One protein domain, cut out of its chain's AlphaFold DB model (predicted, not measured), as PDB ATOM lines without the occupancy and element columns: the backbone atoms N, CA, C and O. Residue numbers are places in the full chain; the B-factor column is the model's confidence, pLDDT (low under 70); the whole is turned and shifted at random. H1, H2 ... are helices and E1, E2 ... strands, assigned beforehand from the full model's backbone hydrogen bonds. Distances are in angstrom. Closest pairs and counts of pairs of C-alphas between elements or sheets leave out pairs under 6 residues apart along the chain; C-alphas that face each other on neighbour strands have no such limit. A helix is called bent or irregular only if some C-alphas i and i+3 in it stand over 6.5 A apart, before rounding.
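This is residues 200 to 333 of the 398 residues of an uncharacterized protein of Planoprotostelium fungivorum (UniProt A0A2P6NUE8). A strongly twisted sheet of six strands, E2, E3, E5, E6, E7 and E8, makes the middle, with a two-strand ribbon of E1 and E4 crossing E7 on one side and the short helices H1 and H2 on the opposite side. A third short helix, H3, sits beside the edge strand E3, and the long link of residues 278 to 291 loops round the outside from E5 to E6. The printed part has 134 residues, with three named helices and eight named strands in the order E1, E2, H1, H2, E3, E4, E5, E6, E7, E8, H3. The class is mixed, helices and strands; the larger sheet is branched at E7, and the neighbour strands in both sheets are antiparallel. The whole is compact, with a radius of gyration of the C-alphas of 14.4 A and spans of 42 by 34 by 27 A.

Start at E1, residues 204 to 210, the antiparallel neighbour of E4, residues 251 to 256; look for N 205 and O 255, 2.9 A apart. Next comes E2, residues 213 to 218, with E3, residues 242 to 246, on one side and E5, residues 267 to 277, on the other side. Across E2 and E3, N 214 and O 245 are within hydrogen-bond range at 2.8 A, and across E2 and E5, N 217 and O 273 are within hydrogen-bond range at 2.8 A. H1, residues 220 to 224, and H2, residues 229 to 237, touch, their closest C-alphas being those of Ser 220 and Gly 235 at 4.1 A. H1 only grazes the branched sheet, with residues 220 to 223. H2 is on it at a height over the sheet of 10.3 A and lies over E5, but only just, with 3 of its C-alphas falling on that strand; on the local plane the two stand at 57 degrees, slantwise. E2 lies on one side of E5, and on the other side find its antiparallel neighbour E7, residues 297 to 307, with N 269 and O 305 within hydrogen-bond range at 2.9 A. E7 bends by 86 degrees at residue 300; E5 lies on one side of it, E6, residues 292 to 294, and E8, residues 316 to 320, on the other side. E6, E7 and E8 form a meander, each strand the antiparallel neighbour of the one before, and its two hairpins show N 294 and O 297 at 3.0 A and N 306 and O 317 at 3.0 A. Between the two sheets, the closest C-alphas of E4 and E7 are those of Tyr 254 and Arg 301, 5.3 A apart. H3, residues 324 to 329, only grazes the branched sheet; its closest C-alpha to E3 is that of Leu 327, 5.5 A from that of Val 245. H3 is irregular, with C-alphas 326 and 329 7.2 A apart. In H1 and H2 every O i to N i+4 pair is within hydrogen-bond range; in H3 it is 0 of 2, beside 1 of 3 O i to N i+3 pairs.

Find C-alpha 204 at (27.120, -20.681, -31.822); from there E1 runs 17.0 A to C-alpha 210. E2 measures 16.7 A, H2 12.2 A, E3 13.5 A and E4 16.9 A. E5 starts at C-alpha 267, (31.002, -33.952, -28.684), and covers 27.4 A. E7 covers 22.7 A and E8 12.9 A, while H1 and E6 are short. H3 ends at C-alpha 329, (6.341, -31.100, -46.329).

The two C-alphas farthest apart, those of His 312 and Thr 333, are 43.7 A apart. The printed part has no cut, and its one long link is E5 to E6. Mean pLDDT of the printed part is 77.2; look for values under 70 at residues 261 to 267, 280 to 286, 300 to 317 and 324 to 329.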
ATOM      1  N   GLY A 200      29.642 -22.516 -20.248       75.75
ATOM      2  CA  GLY A 200      30.872 -22.554 -21.050       75.75
ATOM      3  C   GLY A 200      30.847 -21.544 -22.199       75.75
ATOM      4  O   GLY A 200      30.046 -20.631 -22.206       75.75
ATOM      5  N   ILE A 201      31.714 -21.630 -23.203       78.69
ATOM      6  CA  ILE A 201      31.657 -20.690 -24.343       78.69
ATOM      7  C   ILE A 201      30.476 -21.065 -25.250       78.69
ATOM      8  O   ILE A 201      30.366 -22.231 -25.615       78.69
ATOM      9  N   CYS A 202      29.634 -20.102 -25.660       81.19
ATOM     10  CA  CYS A 202      28.579 -20.356 -26.651       81.19
ATOM     11  C   CYS A 202      29.243 -20.776 -27.955       81.19
ATOM     12  O   CYS A 202      29.909 -19.941 -28.571       81.19
ATOM     13  N   PRO A 203      29.079 -22.021 -28.423       81.38
ATOM     14  CA  PRO A 203      29.761 -22.445 -29.634       81.38
ATOM     15  C   PRO A 203      29.060 -21.913 -30.891       81.38
ATOM     16  O   PRO A 203      29.498 -22.215 -31.998       81.38
ATOM     17  N   PHE A 204      27.985 -21.128 -30.740       85.19
ATOM     18  CA  PHE A 204      27.120 -20.681 -31.822       85.19
ATOM     19  C   PHE A 204      27.011 -19.161 -31.898       85.19
ATOM     20  O   PHE A 204      26.900 -18.461 -30.891       85.19
ATOM     21  N   LYS A 205      26.939 -18.661 -33.129       84.50
ATOM     22  CA  LYS A 205      26.574 -17.286 -33.465       84.50
ATOM     23  C   LYS A 205      25.298 -17.322 -34.288       84.50
ATOM     24  O   LYS A 205      25.206 -18.073 -35.259       84.50
ATOM     25  N   GLN A 206      24.321 -16.504 -33.919       85.75
ATOM     26  CA  GLN A 206      23.187 -16.232 -34.793       85.75
ATOM     27  C   GLN A 206      23.701 -15.530 -36.055       85.75
ATOM     28  O   GLN A 206      24.343 -14.483 -35.971       85.75
ATOM     29  N   VAL A 207      23.411 -16.102 -37.218       84.88
ATOM     30  CA  VAL A 207      23.889 -15.599 -38.517       84.88
ATOM     31  C   VAL A 207      22.790 -14.942 -39.341       84.88
ATOM     32  O   VAL A 207      23.084 -14.091 -40.176       84.88
ATOM     33  N   SER A 208      21.527 -15.292 -39.099       84.56
ATOM     34  CA  SER A 208      20.394 -14.798 -39.887       84.56
ATOM     35  C   SER A 208      19.050 -15.124 -39.228       84.56
ATOM     36  O   SER A 208      18.981 -15.891 -38.265       84.56
ATOM     37  N   LYS A 209      17.981 -14.513 -39.758       85.50
ATOM     38  CA  LYS A 209      16.581 -14.840 -39.464       85.50
ATOM     39  C   LYS A 209      15.835 -15.146 -40.764       85.50
ATOM     40  O   LYS A 209      16.135 -14.527 -41.783       85.50
ATOM     41  N   TYR A 210      14.863 -16.049 -40.714       81.69
ATOM     42  CA  TYR A 210      14.091 -16.532 -41.856       81.69
ATOM     43  C   TYR A 210      12.596 -16.493 -41.573       81.69
ATOM     44  O   TYR A 210      12.168 -16.546 -40.423       81.69
ATOM     45  N   SER A 211      11.837 -16.403 -42.661       87.88
ATOM     46  CA  SER A 211      10.372 -16.408 -42.695       87.88
ATOM     47  C   SER A 211       9.917 -17.004 -44.040       87.88
ATOM     48  O   SER A 211       9.209 -16.355 -44.809       87.88
ATOM     49  N   SER A 212      10.480 -18.151 -44.431       88.69
ATOM     50  CA  SER A 212      10.358 -18.689 -45.791       88.69
ATOM     51  C   SER A 212      10.590 -20.194 -45.855       88.69
ATOM     52  O   SER A 212      11.152 -20.787 -44.940       88.69
ATOM     53  N   ASN A 213      10.295 -20.794 -47.009       89.12
ATOM     54  CA  ASN A 213      10.695 -22.172 -47.292       89.12
ATOM     55  C   ASN A 213      12.217 -22.331 -47.242       89.12
ATOM     56  O   ASN A 213      12.968 -21.474 -47.729       89.12
ATOM     57  N   CYS A 214      12.656 -23.447 -46.681       88.94
ATOM     58  CA  CYS A 214      14.047 -23.822 -46.597       88.94
ATOM     59  C   CYS A 214      14.252 -25.328 -46.786       88.94
ATOM     60  O   CYS A 214      13.318 -26.121 -46.680       88.94
ATOM     61  N   GLU A 215      15.475 -25.695 -47.150       91.00
ATOM     62  CA  GLU A 215      15.915 -27.068 -47.369       91.00
ATOM     63  C   GLU A 215      16.875 -27.451 -46.248       91.00
ATOM     64  O   GLU A 215      17.900 -26.791 -46.028       91.00
ATOM     65  N   LEU A 216      16.522 -28.523 -45.547       91.69
ATOM     66  CA  LEU A 216      17.319 -29.149 -44.510       91.69
ATOM     67  C   LEU A 216      17.984 -30.403 -45.076       91.69
ATOM     68  O   LEU A 216      17.348 -31.182 -45.785       91.69
ATOM     69  N   ARG A 217      19.248 -30.627 -44.719       92.88
ATOM     70  CA  ARG A 217      19.979 -31.872 -44.975       92.88
ATOM     71  C   ARG A 217      20.422 -32.513 -43.678       92.88
ATOM     72  O   ARG A 217      20.813 -31.820 -42.741       92.88
ATOM     73  N   PHE A 218      20.401 -33.835 -43.638       93.19
ATOM     74  CA  PHE A 218      20.768 -34.608 -42.459       93.19
ATOM     75  C   PHE A 218      21.173 -36.033 -42.806       93.19
ATOM     76  O   PHE A 218      21.016 -36.500 -43.931       93.19
ATOM     77  N   SER A 219      21.708 -36.747 -41.815       92.94
ATOM     78  CA  SER A 219      21.937 -38.180 -41.946       92.94
ATOM     79  C   SER A 219      20.760 -38.945 -41.354       92.94
ATOM     80  O   SER A 219      20.654 -39.059 -40.137       92.94
ATOM     81  N   SER A 220      19.907 -39.502 -42.213       92.44
ATOM     82  CA  SER A 220      18.756 -40.328 -41.817       92.44
ATOM     83  C   SER A 220      19.130 -41.435 -40.825       92.44
ATOM     84  O   SER A 220      18.454 -41.599 -39.817       92.44
ATOM     85  N   GLY A 221      20.254 -42.127 -41.045       93.44
ATOM     86  CA  GLY A 221      20.778 -43.132 -40.109       93.44
ATOM     87  C   GLY A 221      21.097 -42.576 -38.716       93.44
ATOM     88  O   GLY A 221      20.692 -43.171 -37.729       93.44
ATOM     89  N   ILE A 222      21.731 -41.399 -38.633       90.69
ATOM     90  CA  ILE A 222      22.019 -40.748 -37.340       90.69
ATOM     91  C   ILE A 222      20.715 -40.334 -36.654       90.69
ATOM     92  O   ILE A 222      20.570 -40.526 -35.452       90.69
ATOM     93  N   LEU A 223      19.754 -39.790 -37.409       90.19
ATOM     94  CA  LEU A 223      18.472 -39.384 -36.841       90.19
ATOM     95  C   LEU A 223      17.653 -40.577 -36.324       90.19
ATOM     96  O   LEU A 223      17.009 -40.454 -35.292       90.19
ATOM     97  N   ARG A 224      17.722 -41.747 -36.976       90.06
ATOM     98  CA  ARG A 224      17.074 -42.991 -36.508       90.06
ATOM     99  C   ARG A 224      17.648 -43.522 -35.192       90.06
ATOM    100  O   ARG A 224      16.956 -44.246 -34.487       90.06
ATOM    101  N   GLU A 225      18.895 -43.182 -34.887       87.00
ATOM    102  CA  GLU A 225      19.576 -43.521 -33.631       87.00
ATOM    103  C   GLU A 225      19.484 -42.386 -32.596       87.00
ATOM    104  O   GLU A 225      20.021 -42.497 -31.492       87.00
ATOM    105  N   CYS A 226      18.821 -41.279 -32.944       83.44
ATOM    106  CA  CYS A 226      18.644 -40.148 -32.050       83.44
ATOM    107  C   CYS A 226      17.718 -40.532 -30.881       83.44
ATOM    108  O   CYS A 226      16.736 -41.241 -31.093       83.44
ATOM    109  N   PRO A 227      17.971 -40.049 -29.651       75.50
ATOM    110  CA  PRO A 227      17.032 -40.234 -28.543       75.50
ATOM    111  C   PRO A 227      15.677 -39.542 -28.772       75.50
ATOM    112  O   PRO A 227      14.681 -39.949 -28.178       75.50
ATOM    113  N   SER A 228      15.619 -38.534 -29.648       78.06
ATOM    114  CA  SER A 228      14.390 -37.794 -29.917       78.06
ATOM    115  C   SER A 228      13.467 -38.559 -30.864       78.06
ATOM    116  O   SER A 228      13.778 -38.737 -32.042       78.06
ATOM    117  N   ALA A 229      12.282 -38.949 -30.386       78.31
ATOM    118  CA  ALA A 229      11.283 -39.659 -31.193       78.31
ATOM    119  C   ALA A 229      10.858 -38.879 -32.455       78.31
ATOM    120  O   ALA A 229      10.573 -39.472 -33.500       78.31
ATOM    121  N   GLN A 230      10.853 -37.544 -32.381       80.00
ATOM    122  CA  GLN A 230      10.563 -36.674 -33.523       80.00
ATOM    123  C   GLN A 230      11.658 -36.793 -34.587       80.00
ATOM    124  O   GLN A 230      11.357 -37.060 -35.750       80.00
ATOM    125  N   LEU A 231      12.928 -36.695 -34.184       85.31
ATOM    126  CA  LEU A 231      14.063 -36.862 -35.095       85.31
ATOM    127  C   LEU A 231      14.139 -38.280 -35.658       85.31
ATOM    128  O   LEU A 231      14.380 -38.443 -36.851       85.31
ATOM    129  N   VAL A 232      13.847 -39.299 -34.849       86.88
ATOM    130  CA  VAL A 232      13.732 -40.687 -35.315       86.88
ATOM    131  C   VAL A 232      12.685 -40.794 -36.416       86.88
ATOM    132  O   VAL A 232      12.965 -41.366 -37.468       86.88
ATOM    133  N   THR A 233      11.514 -40.184 -36.220       85.69
ATOM    134  CA  THR A 233      10.440 -40.162 -37.223       85.69
ATOM    135  C   THR A 233      10.899 -39.471 -38.509       85.69
ATOM    136  O   THR A 233      10.700 -40.003 -39.597       85.69
ATOM    137  N   VAL A 234      11.602 -38.341 -38.416       88.44
ATOM    138  CA  VAL A 234      12.184 -37.656 -39.586       88.44
ATOM    139  C   VAL A 234      13.205 -38.533 -40.304       88.44
ATOM    140  O   VAL A 234      13.179 -38.648 -41.527       88.44
ATOM    141  N   GLY A 235      14.081 -39.205 -39.556       90.81
ATOM    142  CA  GLY A 235      15.051 -40.147 -40.106       90.81
ATOM    143  C   GLY A 235      14.401 -41.365 -40.770       90.81
ATOM    144  O   GLY A 235      14.966 -41.926 -41.712       90.81
ATOM    145  N   GLN A 236      13.228 -41.791 -40.299       89.56
ATOM    146  CA  GLN A 236      12.430 -42.852 -40.915       89.56
ATOM    147  C   GLN A 236      11.747 -42.374 -42.204       89.56
ATOM    148  O   GLN A 236      11.839 -43.071 -43.208       89.56
ATOM    149  N   LEU A 237      11.121 -41.192 -42.184       89.88
ATOM    150  CA  LEU A 237      10.331 -40.646 -43.297       89.88
ATOM    151  C   LEU A 237      11.185 -40.105 -44.451       89.88
ATOM    152  O   LEU A 237      10.782 -40.173 -45.607       89.88
ATOM    153  N   CYS A 238      12.375 -39.582 -44.163       91.31
ATOM    154  CA  CYS A 238      13.246 -38.968 -45.160       91.31
ATOM    155  C   CYS A 238      14.528 -39.782 -45.348       91.31
ATOM    156  O   CYS A 238      15.611 -39.356 -44.936       91.31
ATOM    157  N   GLU A 239      14.433 -40.952 -45.990       88.75
ATOM    158  CA  GLU A 239      15.592 -41.838 -46.203       88.75
ATOM    159  C   GLU A 239      16.764 -41.120 -46.893       88.75
ATOM    160  O   GLU A 239      17.924 -41.305 -46.503       88.75
ATOM    161  N   GLY A 240      16.449 -40.241 -47.852       90.81
ATOM    162  CA  GLY A 240      17.407 -39.419 -48.598       90.81
ATOM    163  C   GLY A 240      18.113 -38.335 -47.776       90.81
ATOM    164  O   GLY A 240      19.048 -37.714 -48.275       90.81
ATOM    165  N   GLY A 241      17.713 -38.117 -46.519       92.50
ATOM    166  CA  GLY A 241      18.341 -37.123 -45.650       92.50
ATOM    167  C   GLY A 241      18.038 -35.681 -46.056       92.50
ATOM    168  O   GLY A 241      18.906 -34.818 -45.931       92.50
ATOM    169  N   GLU A 242      16.845 -35.428 -46.593       92.75
ATOM    170  CA  GLU A 242      16.400 -34.120 -47.074       92.75
ATOM    171  C   GLU A 242      14.975 -33.824 -46.610       92.75
ATOM    172  O   GLU A 242      14.096 -34.678 -46.716       92.75
ATOM    173  N   ALA A 243      14.740 -32.599 -46.140       90.38
ATOM    174  CA  ALA A 243      13.406 -32.092 -45.839       90.38
ATOM    175  C   ALA A 243      13.226 -30.672 -46.381       90.38
ATOM    176  O   ALA A 243      14.129 -29.838 -46.278       90.38
ATOM    177  N   HIS A 244      12.039 -30.388 -46.917       89.81
ATOM    178  CA  HIS A 244      11.622 -29.039 -47.274       89.81
ATOM    179  C   HIS A 244      10.643 -28.555 -46.217       89.81
ATOM    180  O   HIS A 244       9.621 -29.188 -45.984       89.81
ATOM    181  N   VAL A 245      10.961 -27.454 -45.551       87.56
ATOM    182  CA  VAL A 245      10.167 -26.972 -44.416       87.56
ATOM    183  C   VAL A 245       9.907 -25.485 -44.560       87.56
ATOM    184  O   VAL A 245      10.709 -24.756 -45.153       87.56
ATOM    185  N   HIS A 246       8.789 -25.016 -44.018       87.00
ATOM    186  CA  HIS A 246       8.495 -23.594 -43.959       87.00
ATOM    187  C   HIS A 246       9.007 -23.012 -42.638       87.00
ATOM    188  O   HIS A 246       8.539 -23.356 -41.559       87.00
ATOM    189  N   ALA A 247      10.000 -22.126 -42.693       85.25
ATOM    190  CA  ALA A 247      10.462 -21.423 -41.506       85.25
ATOM    191  C   ALA A 247       9.476 -20.298 -41.162       85.25
ATOM    192  O   ALA A 247       9.324 -19.351 -41.936       85.25
ATOM    193  N   MET A 248       8.838 -20.382 -39.993       83.75
ATOM    194  CA  MET A 248       7.980 -19.316 -39.471       83.75
ATOM    195  C   MET A 248       8.745 -18.002 -39.273       83.75
ATOM    196  O   MET A 248       9.972 -17.981 -39.165       83.75
ATOM    197  N   GLY A 249       7.996 -16.903 -39.164       82.81
ATOM    198  CA  GLY A 249       8.533 -15.563 -38.968       82.81
ATOM    199  C   GLY A 249       9.577 -15.458 -37.854       82.81
ATOM    200  O   GLY A 249       9.269 -15.694 -36.692       82.81
ATOM    201  N   GLY A 250      10.800 -15.045 -38.198       81.12
ATOM    202  CA  GLY A 250      11.857 -14.786 -37.216       81.12
ATOM    203  C   GLY A 250      12.667 -16.011 -36.786       81.12
ATOM    204  O   GLY A 250      13.498 -15.871 -35.890       81.12
ATOM    205  N   THR A 251      12.478 -17.155 -37.447       83.38
ATOM    206  CA  THR A 251      13.275 -18.382 -37.289       83.38
ATOM    207  C   THR A 251      14.770 -18.087 -37.426       83.38
ATOM    208  O   THR A 251      15.183 -17.496 -38.420       83.38
ATOM    209  N   ILE A 252      15.606 -18.491 -36.469       83.38
ATOM    210  CA  ILE A 252      17.032 -18.126 -36.441       83.38
ATOM    211  C   ILE A 252      17.920 -19.249 -36.967       83.38
ATOM    212  O   ILE A 252      17.840 -20.366 -36.466       83.38
ATOM    213  N   ALA A 253      18.845 -18.931 -37.884       84.38
ATOM    214  CA  ALA A 253      19.976 -19.821 -38.149       84.38
ATOM    215  C   ALA A 253      21.190 -19.506 -37.298       84.38
ATOM    216  O   ALA A 253      21.540 -18.347 -37.047       84.38
ATOM    217  N   TYR A 254      21.876 -20.589 -36.953       85.25
ATOM    218  CA  TYR A 254      23.097 -20.581 -36.183       85.25
ATOM    219  C   TYR A 254      24.266 -21.081 -37.026       85.25
ATOM    220  O   TYR A 254      24.130 -21.966 -37.871       85.25
ATOM    221  N   ALA A 255      25.447 -20.530 -36.776       85.75
ATOM    222  CA  ALA A 255      26.700 -21.064 -37.284       85.75
ATOM    223  C   ALA A 255      27.673 -21.301 -36.124       85.75
ATOM    224  O   ALA A 255      27.660 -20.534 -35.158       85.75
ATOM    225  N   PRO A 256      28.506 -22.349 -36.196       83.19
ATOM    226  CA  PRO A 256      29.569 -22.559 -35.233       83.19
ATOM    227  C   PRO A 256      30.616 -21.452 -35.335       83.19
ATOM    228  O   PRO A 256      30.993 -21.047 -36.439       83.19
ATOM    229  N   LEU A 257      31.104 -20.999 -34.185       85.19
ATOM    230  CA  LEU A 257      32.241 -20.089 -34.119       85.19
ATOM    231  C   LEU A 257      33.530 -20.807 -34.542       85.19
ATOM    232  O   LEU A 257      33.830 -21.913 -34.087       85.19
ATOM    233  N   LYS A 258      34.309 -20.152 -35.399       86.56
ATOM    234  CA  LYS A 258      35.616 -20.611 -35.863       86.56
ATOM    235  C   LYS A 258      36.609 -20.646 -34.706       86.56
ATOM    236  O   LYS A 258      36.643 -19.744 -33.873       86.56
ATOM    237  N   GLY A 259      37.439 -21.685 -34.660       81.81
ATOM    238  CA  GLY A 259      38.497 -21.812 -33.653       81.81
ATOM    239  C   GLY A 259      38.008 -22.128 -32.234       81.81
ATOM    240  O   GLY A 259      38.839 -22.304 -31.344       81.81
ATOM    241  N   VAL A 260      36.694 -22.266 -32.008       76.88
ATOM    242  CA  VAL A 260      36.189 -22.854 -30.764       76.88
ATOM    243  C   VAL A 260      36.571 -24.327 -30.776       76.88
ATOM    244  O   VAL A 260      36.049 -25.120 -31.559       76.88
ATOM    245  N   ASN A 261      37.542 -24.679 -29.934       69.06
ATOM    246  CA  ASN A 261      38.034 -26.039 -29.841       69.06
ATOM    247  C   ASN A 261      37.001 -26.938 -29.145       69.06
ATOM    248  O   ASN A 261      37.048 -27.160 -27.937       69.06
ATOM    249  N   LEU A 262      36.100 -27.497 -29.947       63.50
ATOM    250  CA  LEU A 262      35.092 -28.457 -29.506       63.50
ATOM    251  C   LEU A 262      35.681 -29.827 -29.126       63.50
ATOM    252  O   LEU A 262      34.938 -30.708 -28.726       63.50
ATOM    253  N   THR A 263      36.994 -30.046 -29.249       54.59
ATOM    254  CA  THR A 263      37.622 -31.296 -28.778       54.59
ATOM    255  C   THR A 263      37.959 -31.261 -27.287       54.59
ATOM    256  O   THR A 263      38.073 -32.312 -26.669       54.59
ATOM    257  N   ALA A 264      38.066 -30.064 -26.694       57.50
ATOM    258  CA  ALA A 264      38.102 -29.885 -25.237       57.50
ATOM    259  C   ALA A 264      36.686 -29.844 -24.626       57.50
ATOM    260  O   ALA A 264      36.520 -29.900 -23.409       57.50
ATOM    261  N   ALA A 265      35.678 -29.727 -25.491       53.25
ATOM    262  CA  ALA A 265      34.264 -29.764 -25.186       53.25
ATOM    263  C   ALA A 265      33.702 -31.187 -25.256       53.25
ATOM    264  O   ALA A 265      34.264 -32.030 -25.953       53.25
ATOM    265  N   PRO A 266      32.516 -31.437 -24.683       56.72
ATOM    266  CA  PRO A 266      31.635 -32.480 -25.195       56.72
ATOM    267  C   PRO A 266      31.494 -32.510 -26.722       56.72
ATOM    268  O   PRO A 266      31.511 -31.474 -27.388       56.72
ATOM    269  N   THR A 267      31.263 -33.711 -27.261       68.94
ATOM    270  CA  THR A 267      31.002 -33.952 -28.684       68.94
ATOM    271  C   THR A 267      29.761 -33.189 -29.131       68.94
ATOM    272  O   THR A 267      28.630 -33.634 -28.941       68.94
ATOM    273  N   LEU A 268      29.974 -32.025 -29.733       76.19
ATOM    274  CA  LEU A 268      28.935 -31.296 -30.434       76.19
ATOM    275  C   LEU A 268      28.553 -32.074 -31.695       76.19
ATOM    276  O   LEU A 268      29.302 -32.096 -32.673       76.19
ATOM    277  N   GLN A 269      27.377 -32.693 -31.674       82.56
ATOM    278  CA  GLN A 269      26.840 -33.431 -32.803       82.56
ATOM    279  C   GLN A 269      25.897 -32.532 -33.604       82.56
ATOM    280  O   GLN A 269      24.932 -31.974 -33.083       82.56
ATOM    281  N   ILE A 270      26.187 -32.377 -34.894       84.56
ATOM    282  CA  ILE A 270      25.310 -31.672 -35.832       84.56
ATOM    283  C   ILE A 270      24.349 -32.699 -36.410       84.56
ATOM    284  O   ILE A 270      24.796 -33.676 -37.010       84.56
ATOM    285  N   LEU A 271      23.052 -32.480 -36.223       88.81
ATOM    286  CA  LEU A 271      22.025 -33.410 -36.682       88.81
ATOM    287  C   LEU A 271      21.430 -32.987 -38.021       88.81
ATOM    288  O   LEU A 271      21.211 -33.837 -38.884       88.81
ATOM    289  N   THR A 272      21.252 -31.680 -38.229       89.19
ATOM    290  CA  THR A 272      20.693 -31.122 -39.466       89.19
ATOM    291  C   THR A 272      21.409 -29.827 -39.884       89.19
ATOM    292  O   THR A 272      21.906 -29.059 -39.051       89.19
ATOM    293  N   VAL A 273      21.481 -29.577 -41.197       90.88
ATOM    294  CA  VAL A 273      22.039 -28.350 -41.790       90.88
ATOM    295  C   VAL A 273      21.085 -27.698 -42.792       90.88
ATOM    296  O   VAL A 273      20.442 -28.380 -43.580       90.88
ATOM    297  N   LEU A 274      21.029 -26.367 -42.794       89.75
ATOM    298  CA  LEU A 274      20.261 -25.528 -43.714       89.75
ATOM    299  C   LEU A 274      21.079 -25.334 -44.987       89.75
ATOM    300  O   LEU A 274      22.058 -24.579 -44.978       89.75
ATOM    301  N   THR A 275      20.706 -25.988 -46.080       89.56
ATOM    302  CA  THR A 275      21.430 -25.864 -47.356       89.56
ATOM    303  C   THR A 275      20.851 -24.788 -48.258       89.56
ATOM    304  O   THR A 275      21.595 -24.170 -49.022       89.56
ATOM    305  N   LYS A 276      19.542 -24.527 -48.170       88.50
ATOM    306  CA  LYS A 276      18.872 -23.473 -48.944       88.50
ATOM    307  C   LYS A 276      17.803 -22.783 -48.112       88.50
ATOM    308  O   LYS A 276      17.098 -23.428 -47.351       88.50
ATOM    309  N   ALA A 277      17.642 -21.483 -48.310       86.69
ATOM    310  CA  ALA A 277      16.516 -20.720 -47.790       86.69
ATOM    311  C   ALA A 277      16.113 -19.665 -48.823       86.69
ATOM    312  O   ALA A 277      16.963 -18.941 -49.353       86.69
ATOM    313  N   ASN A 278      14.823 -19.597 -49.148       82.12
ATOM    314  CA  ASN A 278      14.332 -18.661 -50.154       82.12
ATOM    315  C   ASN A 278      14.575 -17.211 -49.711       82.12
ATOM    316  O   ASN A 278      14.286 -16.828 -48.584       82.12
ATOM    317  N   GLY A 279      15.119 -16.387 -50.609       71.44
ATOM    318  CA  GLY A 279      15.351 -14.962 -50.344       71.44
ATOM    319  C   GLY A 279      16.569 -14.638 -49.469       71.44
ATOM    320  O   GLY A 279      16.857 -13.465 -49.260       71.44
ATOM    321  N   CYS A 280      17.328 -15.636 -49.010       62.19
ATOM    322  CA  CYS A 280      18.565 -15.426 -48.261       62.19
ATOM    323  C   CYS A 280      19.647 -16.377 -48.768       62.19
ATOM    324  O   CYS A 280      19.653 -17.565 -48.449       62.19
ATOM    325  N   LYS A 281      20.614 -15.847 -49.528       62.56
ATOM    326  CA  LYS A 281      21.880 -16.565 -49.692       62.56
ATOM    327  C   LYS A 281      22.533 -16.651 -48.315       62.56
ATOM    328  O   LYS A 281      22.563 -15.626 -47.630       62.56
ATOM    329  N   PRO A 282      23.062 -17.816 -47.919       60.22
ATOM    330  CA  PRO A 282      23.967 -17.920 -46.795       60.22
ATOM    331  C   PRO A 282      25.137 -16.950 -46.943       60.22
ATOM    332  O   PRO A 282      26.146 -17.271 -47.562       60.22
ATOM    333  N   ASN A 283      24.991 -15.725 -46.441       57.53
ATOM    334  CA  ASN A 283      26.038 -14.726 -46.516       57.53
ATOM    335  C   ASN A 283      26.979 -14.974 -45.341       57.53
ATOM    336  O   ASN A 283      26.924 -14.317 -44.304       57.53
ATOM    337  N   ILE A 284      27.800 -16.010 -45.474       59.28
ATOM    338  CA  ILE A 284      28.891 -16.296 -44.542       59.28
ATOM    339  C   ILE A 284      30.047 -15.414 -44.961       59.28
ATOM    340  O   ILE A 284      31.024 -15.856 -45.547       59.28
ATOM    341  N   THR A 285      29.873 -14.122 -44.738       55.69
ATOM    342  CA  THR A 285      30.947 -13.139 -44.867       55.69
ATOM    343  C   THR A 285      31.539 -12.792 -43.506       55.69
ATOM    344  O   THR A 285      32.421 -11.952 -43.416       55.69
ATOM    345  N   SER A 286      31.058 -13.427 -42.433       62.28
ATOM    346  CA  SER A 286      31.657 -13.317 -41.107       62.28
ATOM    347  C   SER A 286      32.849 -14.267 -41.030       62.28
ATOM    348  O   SER A 286      32.642 -15.475 -40.918       62.28
ATOM    349  N   ASP A 287      34.063 -13.716 -41.017       76.50
ATOM    350  CA  ASP A 287      35.332 -14.447 -40.842       76.50
ATOM    351  C   ASP A 287      35.361 -15.342 -39.581       76.50
ATOM    352  O   ASP A 287      36.148 -16.290 -39.497       76.50
ATOM    353  N   ASP A 288      34.459 -15.085 -38.628       84.69
ATOM    354  CA  ASP A 288      34.363 -15.782 -37.343       84.69
ATOM    355  C   ASP A 288      33.531 -17.076 -37.355       84.69
ATOM    356  O   ASP A 288      33.398 -17.696 -36.303       84.69
ATOM    357  N   CYS A 289      32.904 -17.474 -38.470       83.94
ATOM    358  CA  CYS A 289      32.011 -18.641 -38.503       83.94
ATOM    359  C   CYS A 289      32.417 -19.668 -39.561       83.94
ATOM    360  O   CYS A 289      32.871 -19.314 -40.647       83.94
ATOM    361  N   GLU A 290      32.168 -20.947 -39.278       83.06
ATOM    362  CA  GLU A 290      32.369 -22.036 -40.241       83.06
ATOM    363  C   GLU A 290      31.038 -22.654 -40.678       83.06
ATOM    364  O   GLU A 290      30.070 -22.700 -39.924       83.06
ATOM    365  N   LEU A 291      30.972 -23.154 -41.914       83.25
ATOM    366  CA  LEU A 291      29.840 -23.970 -42.347       83.25
ATOM    367  C   LEU A 291      29.869 -25.317 -41.635       83.25
ATOM    368  O   LEU A 291      30.895 -25.997 -41.600       83.25
ATOM    369  N   ALA A 292      28.714 -25.738 -41.136       83.12
ATOM    370  CA  ALA A 292      28.546 -27.111 -40.713       83.12
ATOM    371  C   ALA A 292      28.547 -28.032 -41.929       83.12
ATOM    372  O   ALA A 292      27.985 -27.694 -42.971       83.12
ATOM    373  N   THR A 293      29.171 -29.195 -41.776       81.56
ATOM    374  CA  THR A 293      29.171 -30.235 -42.802       81.56
ATOM    375  C   THR A 293      28.470 -31.468 -42.250       81.56
ATOM    376  O   THR A 293      28.847 -31.966 -41.190       81.56
ATOM    377  N   ILE A 294      27.460 -31.955 -42.968       83.06
ATOM    378  CA  ILE A 294      26.870 -33.278 -42.758       83.06
ATOM    379  C   ILE A 294      27.007 -34.028 -44.076       83.06
ATOM    380  O   ILE A 294      26.434 -33.620 -45.086       83.06
ATOM    381  N   ARG A 295      27.771 -35.126 -44.054       84.50
ATOM    382  CA  ARG A 295      28.174 -35.868 -45.257       84.50
ATOM    383  C   ARG A 295      28.864 -34.928 -46.266       84.50
ATOM    384  O   ARG A 295      29.837 -34.273 -45.906       84.50
ATOM    385  N   GLU A 296      28.379 -34.838 -47.500       86.06
ATOM    386  CA  GLU A 296      28.849 -33.934 -48.552       86.06
ATOM    387  C   GLU A 296      28.195 -32.540 -48.519       86.06
ATOM    388  O   GLU A 296      28.610 -31.639 -49.252       86.06
ATOM    389  N   HIS A 297      27.175 -32.337 -47.682       84.25
ATOM    390  CA  HIS A 297      26.406 -31.098 -47.651       84.25
ATOM    391  C   HIS A 297      26.993 -30.094 -46.664       84.25
ATOM    392  O   HIS A 297      27.268 -30.418 -45.507       84.25
ATOM    393  N   LYS A 298      27.122 -28.844 -47.115       81.25
ATOM    394  CA  LYS A 298      27.527 -27.706 -46.288       81.25
ATOM    395  C   LYS A 298      26.361 -26.742 -46.128       81.25
ATOM    396  O   LYS A 298      25.736 -26.371 -47.120       81.25
ATOM    397  N   GLY A 299      26.088 -26.327 -44.898       76.62
ATOM    398  CA  GLY A 299      24.977 -25.431 -44.587       76.62
ATOM    399  C   GLY A 299      25.119 -24.746 -43.230       76.62
ATOM    400  O   GLY A 299      26.076 -24.989 -42.488       76.62
ATOM    401  N   TYR A 300      24.162 -23.877 -42.903       69.62
ATOM    402  CA  TYR A 300      24.038 -23.383 -41.528       69.62
ATOM    403  C   TYR A 300      23.552 -24.491 -40.608       69.62
ATOM    404  O   TYR A 300      22.931 -25.440 -41.066       69.62
ATOM    405  N   ARG A 301      23.808 -24.388 -39.308       66.31
ATOM    406  CA  ARG A 301      23.276 -25.360 -38.353       66.31
ATOM    407  C   ARG A 301      21.809 -25.060 -38.090       66.31
ATOM    408  O   ARG A 301      21.439 -23.909 -37.864       66.31
ATOM    409  N   VAL A 302      21.012 -26.118 -38.141       57.94
ATOM    410  CA  VAL A 302      19.566 -26.083 -37.901       57.94
ATOM    411  C   VAL A 302      19.308 -26.778 -36.582       57.94
ATOM    412  O   VAL A 302      18.719 -26.164 -35.700       57.94
ATOM    413  N   GLU A 303      19.855 -27.988 -36.412       56.19
ATOM    414  CA  GLU A 303      19.807 -28.713 -35.147       56.19
ATOM    415  C   GLU A 303      21.148 -29.265 -34.703       56.19
ATOM    416  O   GLU A 303      21.940 -29.818 -35.478       56.19
ATOM    417  N   THR A 304      21.379 -29.141 -33.401       55.19
ATOM    418  CA  THR A 304      22.567 -29.667 -32.744       55.19
ATOM    419  C   THR A 304      22.201 -30.288 -31.420       55.19
ATOM    420  O   THR A 304      21.511 -29.642 -30.637       55.19
ATOM    421  N   VAL A 305      22.749 -31.467 -31.148       52.75
ATOM    422  CA  VAL A 305      22.815 -32.030 -29.802       52.75
ATOM    423  C   VAL A 305      24.217 -31.767 -29.279       52.75
ATOM    424  O   VAL A 305      25.204 -32.260 -29.828       52.75
ATOM    425  N   SER A 306      24.327 -30.954 -28.236       49.78
ATOM    426  CA  SER A 306      25.570 -30.828 -27.477       49.78
ATOM    427  C   SER A 306      25.477 -31.729 -26.259       49.78
ATOM    428  O   SER A 306      24.690 -31.426 -25.370       49.78
ATOM    429  N   ALA A 307      26.267 -32.804 -26.216       44.50
ATOM    430  CA  ALA A 307      26.226 -33.790 -25.139       44.50
ATOM    431  C   ALA A 307      27.471 -33.739 -24.251       44.50
ATOM    432  O   ALA A 307      28.479 -34.359 -24.592       44.50
ATOM    433  N   GLY A 308      27.407 -33.027 -23.115       38.69
ATOM    434  CA  GLY A 308      28.331 -33.229 -21.986       38.69
ATOM    435  C   GLY A 308      28.794 -31.965 -21.231       38.69
ATOM    436  O   GLY A 308      28.072 -30.969 -21.206       38.69
ATOM    437  N   PRO A 309      29.967 -32.003 -20.560       38.12
ATOM    438  CA  PRO A 309      30.224 -31.404 -19.234       38.12
ATOM    439  C   PRO A 309      30.290 -29.872 -19.147       38.12
ATOM    440  O   PRO A 309      30.711 -29.338 -18.123       38.12
ATOM    441  N   TYR A 310      29.884 -29.142 -20.188       46.00
ATOM    442  CA  TYR A 310      29.733 -27.688 -20.089       46.00
ATOM    443  C   TYR A 310      28.672 -27.271 -19.085       46.00
ATOM    444  O   TYR A 310      28.781 -26.209 -18.485       46.00
ATOM    445  N   TYR A 311      27.705 -28.149 -18.854       51.31
ATOM    446  CA  TYR A 311      26.889 -28.115 -17.663       51.31
ATOM    447  C   TYR A 311      27.607 -28.957 -16.619       51.31
ATOM    448  O   TYR A 311      27.850 -30.144 -16.850       51.31
ATOM    449  N   HIS A 312      27.900 -28.384 -15.453       48.00
ATOM    450  CA  HIS A 312      28.427 -29.125 -14.298       48.00
ATOM    451  C   HIS A 312      27.579 -30.369 -13.934       48.00
ATOM    452  O   HIS A 312      28.019 -31.213 -13.159       48.00
ATOM    453  N   THR A 313      26.378 -30.478 -14.509       52.41
ATOM    454  CA  THR A 313      25.359 -31.508 -14.317       52.41
ATOM    455  C   THR A 313      25.235 -32.529 -15.466       52.41
ATOM    456  O   THR A 313      24.489 -33.489 -15.316       52.41
ATOM    457  N   GLY A 314      25.953 -32.386 -16.594       58.53
ATOM    458  CA  GLY A 314      25.960 -33.396 -17.673       58.53
ATOM    459  C   GLY A 314      24.746 -33.404 -18.620       58.53
ATOM    460  O   GLY A 314      24.416 -34.452 -19.171       58.53
ATOM    461  N   GLY A 315      24.082 -32.262 -18.825       61.19
ATOM    462  CA  GLY A 315      22.913 -32.141 -19.709       61.19
ATOM    463  C   GLY A 315      23.221 -32.124 -21.216       61.19
ATOM    464  O   GLY A 315      24.337 -31.806 -21.640       61.19
ATOM    465  N   ASN A 316      22.195 -32.427 -22.024       66.88
ATOM    466  CA  ASN A 316      22.202 -32.226 -23.473       66.88
ATOM    467  C   ASN A 316      21.440 -30.950 -23.834       66.88
ATOM    468  O   ASN A 316      20.309 -30.769 -23.392       66.88
ATOM    469  N   LEU A 317      22.018 -30.111 -24.692       69.88
ATOM    470  CA  LEU A 317      21.299 -29.001 -25.316       69.88
ATOM    471  C   LEU A 317      20.913 -29.402 -26.742       69.88
ATOM    472  O   LEU A 317      21.805 -29.540 -27.585       69.88
ATOM    473  N   LEU A 318      19.612 -29.566 -27.006       73.94
ATOM    474  CA  LEU A 318      19.069 -29.641 -28.359       73.94
ATOM    475  C   LEU A 318      18.578 -28.251 -28.773       73.94
ATOM    476  O   LEU A 318      17.647 -27.700 -28.184       73.94
ATOM    477  N   LEU A 319      19.228 -27.689 -29.788       74.94
ATOM    478  CA  LEU A 319      18.773 -26.483 -30.482       74.94
ATOM    479  C   LEU A 319      18.037 -26.917 -31.745       74.94
ATOM    480  O   LEU A 319      18.545 -27.792 -32.438       74.94
ATOM    481  N   SER A 320      16.898 -26.300 -32.057       78.12
ATOM    482  CA  SER A 320      16.212 -26.458 -33.346       78.12
ATOM    483  C   SER A 320      15.873 -25.094 -33.945       78.12
ATOM    484  O   SER A 320      15.571 -24.137 -33.227       78.12
ATOM    485  N   LEU A 321      15.990 -25.003 -35.268       73.12
ATOM    486  CA  LEU A 321      15.766 -23.793 -36.054       73.12
ATOM    487  C   LEU A 321      14.301 -23.666 -36.476       73.12
ATOM    488  O   LEU A 321      13.732 -22.588 -36.346       73.12
ATOM    489  N   CYS A 322      13.681 -24.740 -36.965       72.25
ATOM    490  CA  CYS A 322      12.303 -24.716 -37.452       72.25
ATOM    491  C   CYS A 322      11.326 -25.253 -36.406       72.25
ATOM    492  O   CYS A 322      11.648 -26.144 -35.627       72.25
ATOM    493  N   HIS A 323      10.086 -24.766 -36.449       71.75
ATOM    494  CA  HIS A 323       9.004 -25.409 -35.714       71.75
ATOM    495  C   HIS A 323       8.709 -26.768 -36.349       71.75
ATOM    496  O   HIS A 323       8.424 -26.850 -37.541       71.75
ATOM    497  N   TRP A 324       8.727 -27.832 -35.550       67.06
ATOM    498  CA  TRP A 324       8.513 -29.198 -36.035       67.06
ATOM    499  C   TRP A 324       7.148 -29.422 -36.703       67.06
ATOM    500  O   TRP A 324       7.016 -30.293 -37.555       67.06
ATOM    501  N   VAL A 325       6.134 -28.616 -36.371       65.06
ATOM    502  CA  VAL A 325       4.821 -28.672 -37.043       65.06
ATOM    503  C   VAL A 325       4.910 -28.326 -38.540       65.06
ATOM    504  O   VAL A 325       4.105 -28.798 -39.338       65.06
ATOM    505  N   GLU A 326       5.938 -27.576 -38.941       67.38
ATOM    506  CA  GLU A 326       6.194 -27.177 -40.330       67.38
ATOM    507  C   GLU A 326       6.905 -28.273 -41.145       67.38
ATOM    508  O   GLU A 326       7.185 -28.094 -42.332       67.38
ATOM    509  N   LEU A 327       7.171 -29.438 -40.537       64.38
ATOM    510  CA  LEU A 327       7.624 -30.630 -41.253       64.38
ATOM    511  C   LEU A 327       6.548 -31.265 -42.139       64.38
ATOM    512  O   LEU A 327       6.804 -32.282 -42.772       64.38
ATOM    513  N   SER A 328       5.343 -30.712 -42.225       58.66
ATOM    514  CA  SER A 328       4.259 -31.253 -43.058       58.66
ATOM    515  C   SER A 328       4.630 -31.458 -44.542       58.66
ATOM    516  O   SER A 328       3.907 -32.145 -45.262       58.66
ATOM    517  N   HIS A 329       5.778 -30.937 -44.988       68.81
ATOM    518  CA  HIS A 329       6.341 -31.100 -46.329       68.81
ATOM    519  C   HIS A 329       7.635 -31.943 -46.374       68.81
ATOM    520  O   HIS A 329       8.539 -31.673 -47.170       68.81
ATOM    521  N   LEU A 330       7.737 -32.986 -45.542       80.19
ATOM    522  CA  LEU A 330       8.822 -33.964 -45.662       80.19
ATOM    523  C   LEU A 330       8.875 -34.563 -47.075       80.19
ATOM    524  O   LEU A 330       7.852 -34.917 -47.663       80.19
ATOM    525  N   SER A 331      10.092 -34.712 -47.602       79.62
ATOM    526  CA  SER A 331      10.331 -35.469 -48.830       79.62
ATOM    527  C   SER A 331      10.214 -36.957 -48.494       79.62
ATOM    528  O   SER A 331      11.196 -37.600 -48.124       79.62
ATOM    529  N   THR A 332       8.983 -37.464 -48.508       84.12
ATOM    530  CA  THR A 332       8.619 -38.837 -48.141       84.12
ATOM    531  C   THR A 332       7.705 -39.413 -49.213       84.12
ATOM    532  O   THR A 332       6.865 -38.703 -49.771       84.12
ATOM    533  N   THR A 333       7.834 -40.705 -49.502       85.19
ATOM    534  CA  THR A 333       6.811 -41.414 -50.279       85.19
ATOM    535  C   THR A 333       5.683 -41.887 -49.360       85.19
ATOM    536  O   THR A 333       5.854 -41.975 -48.141       85.19
TER     537      THR A 333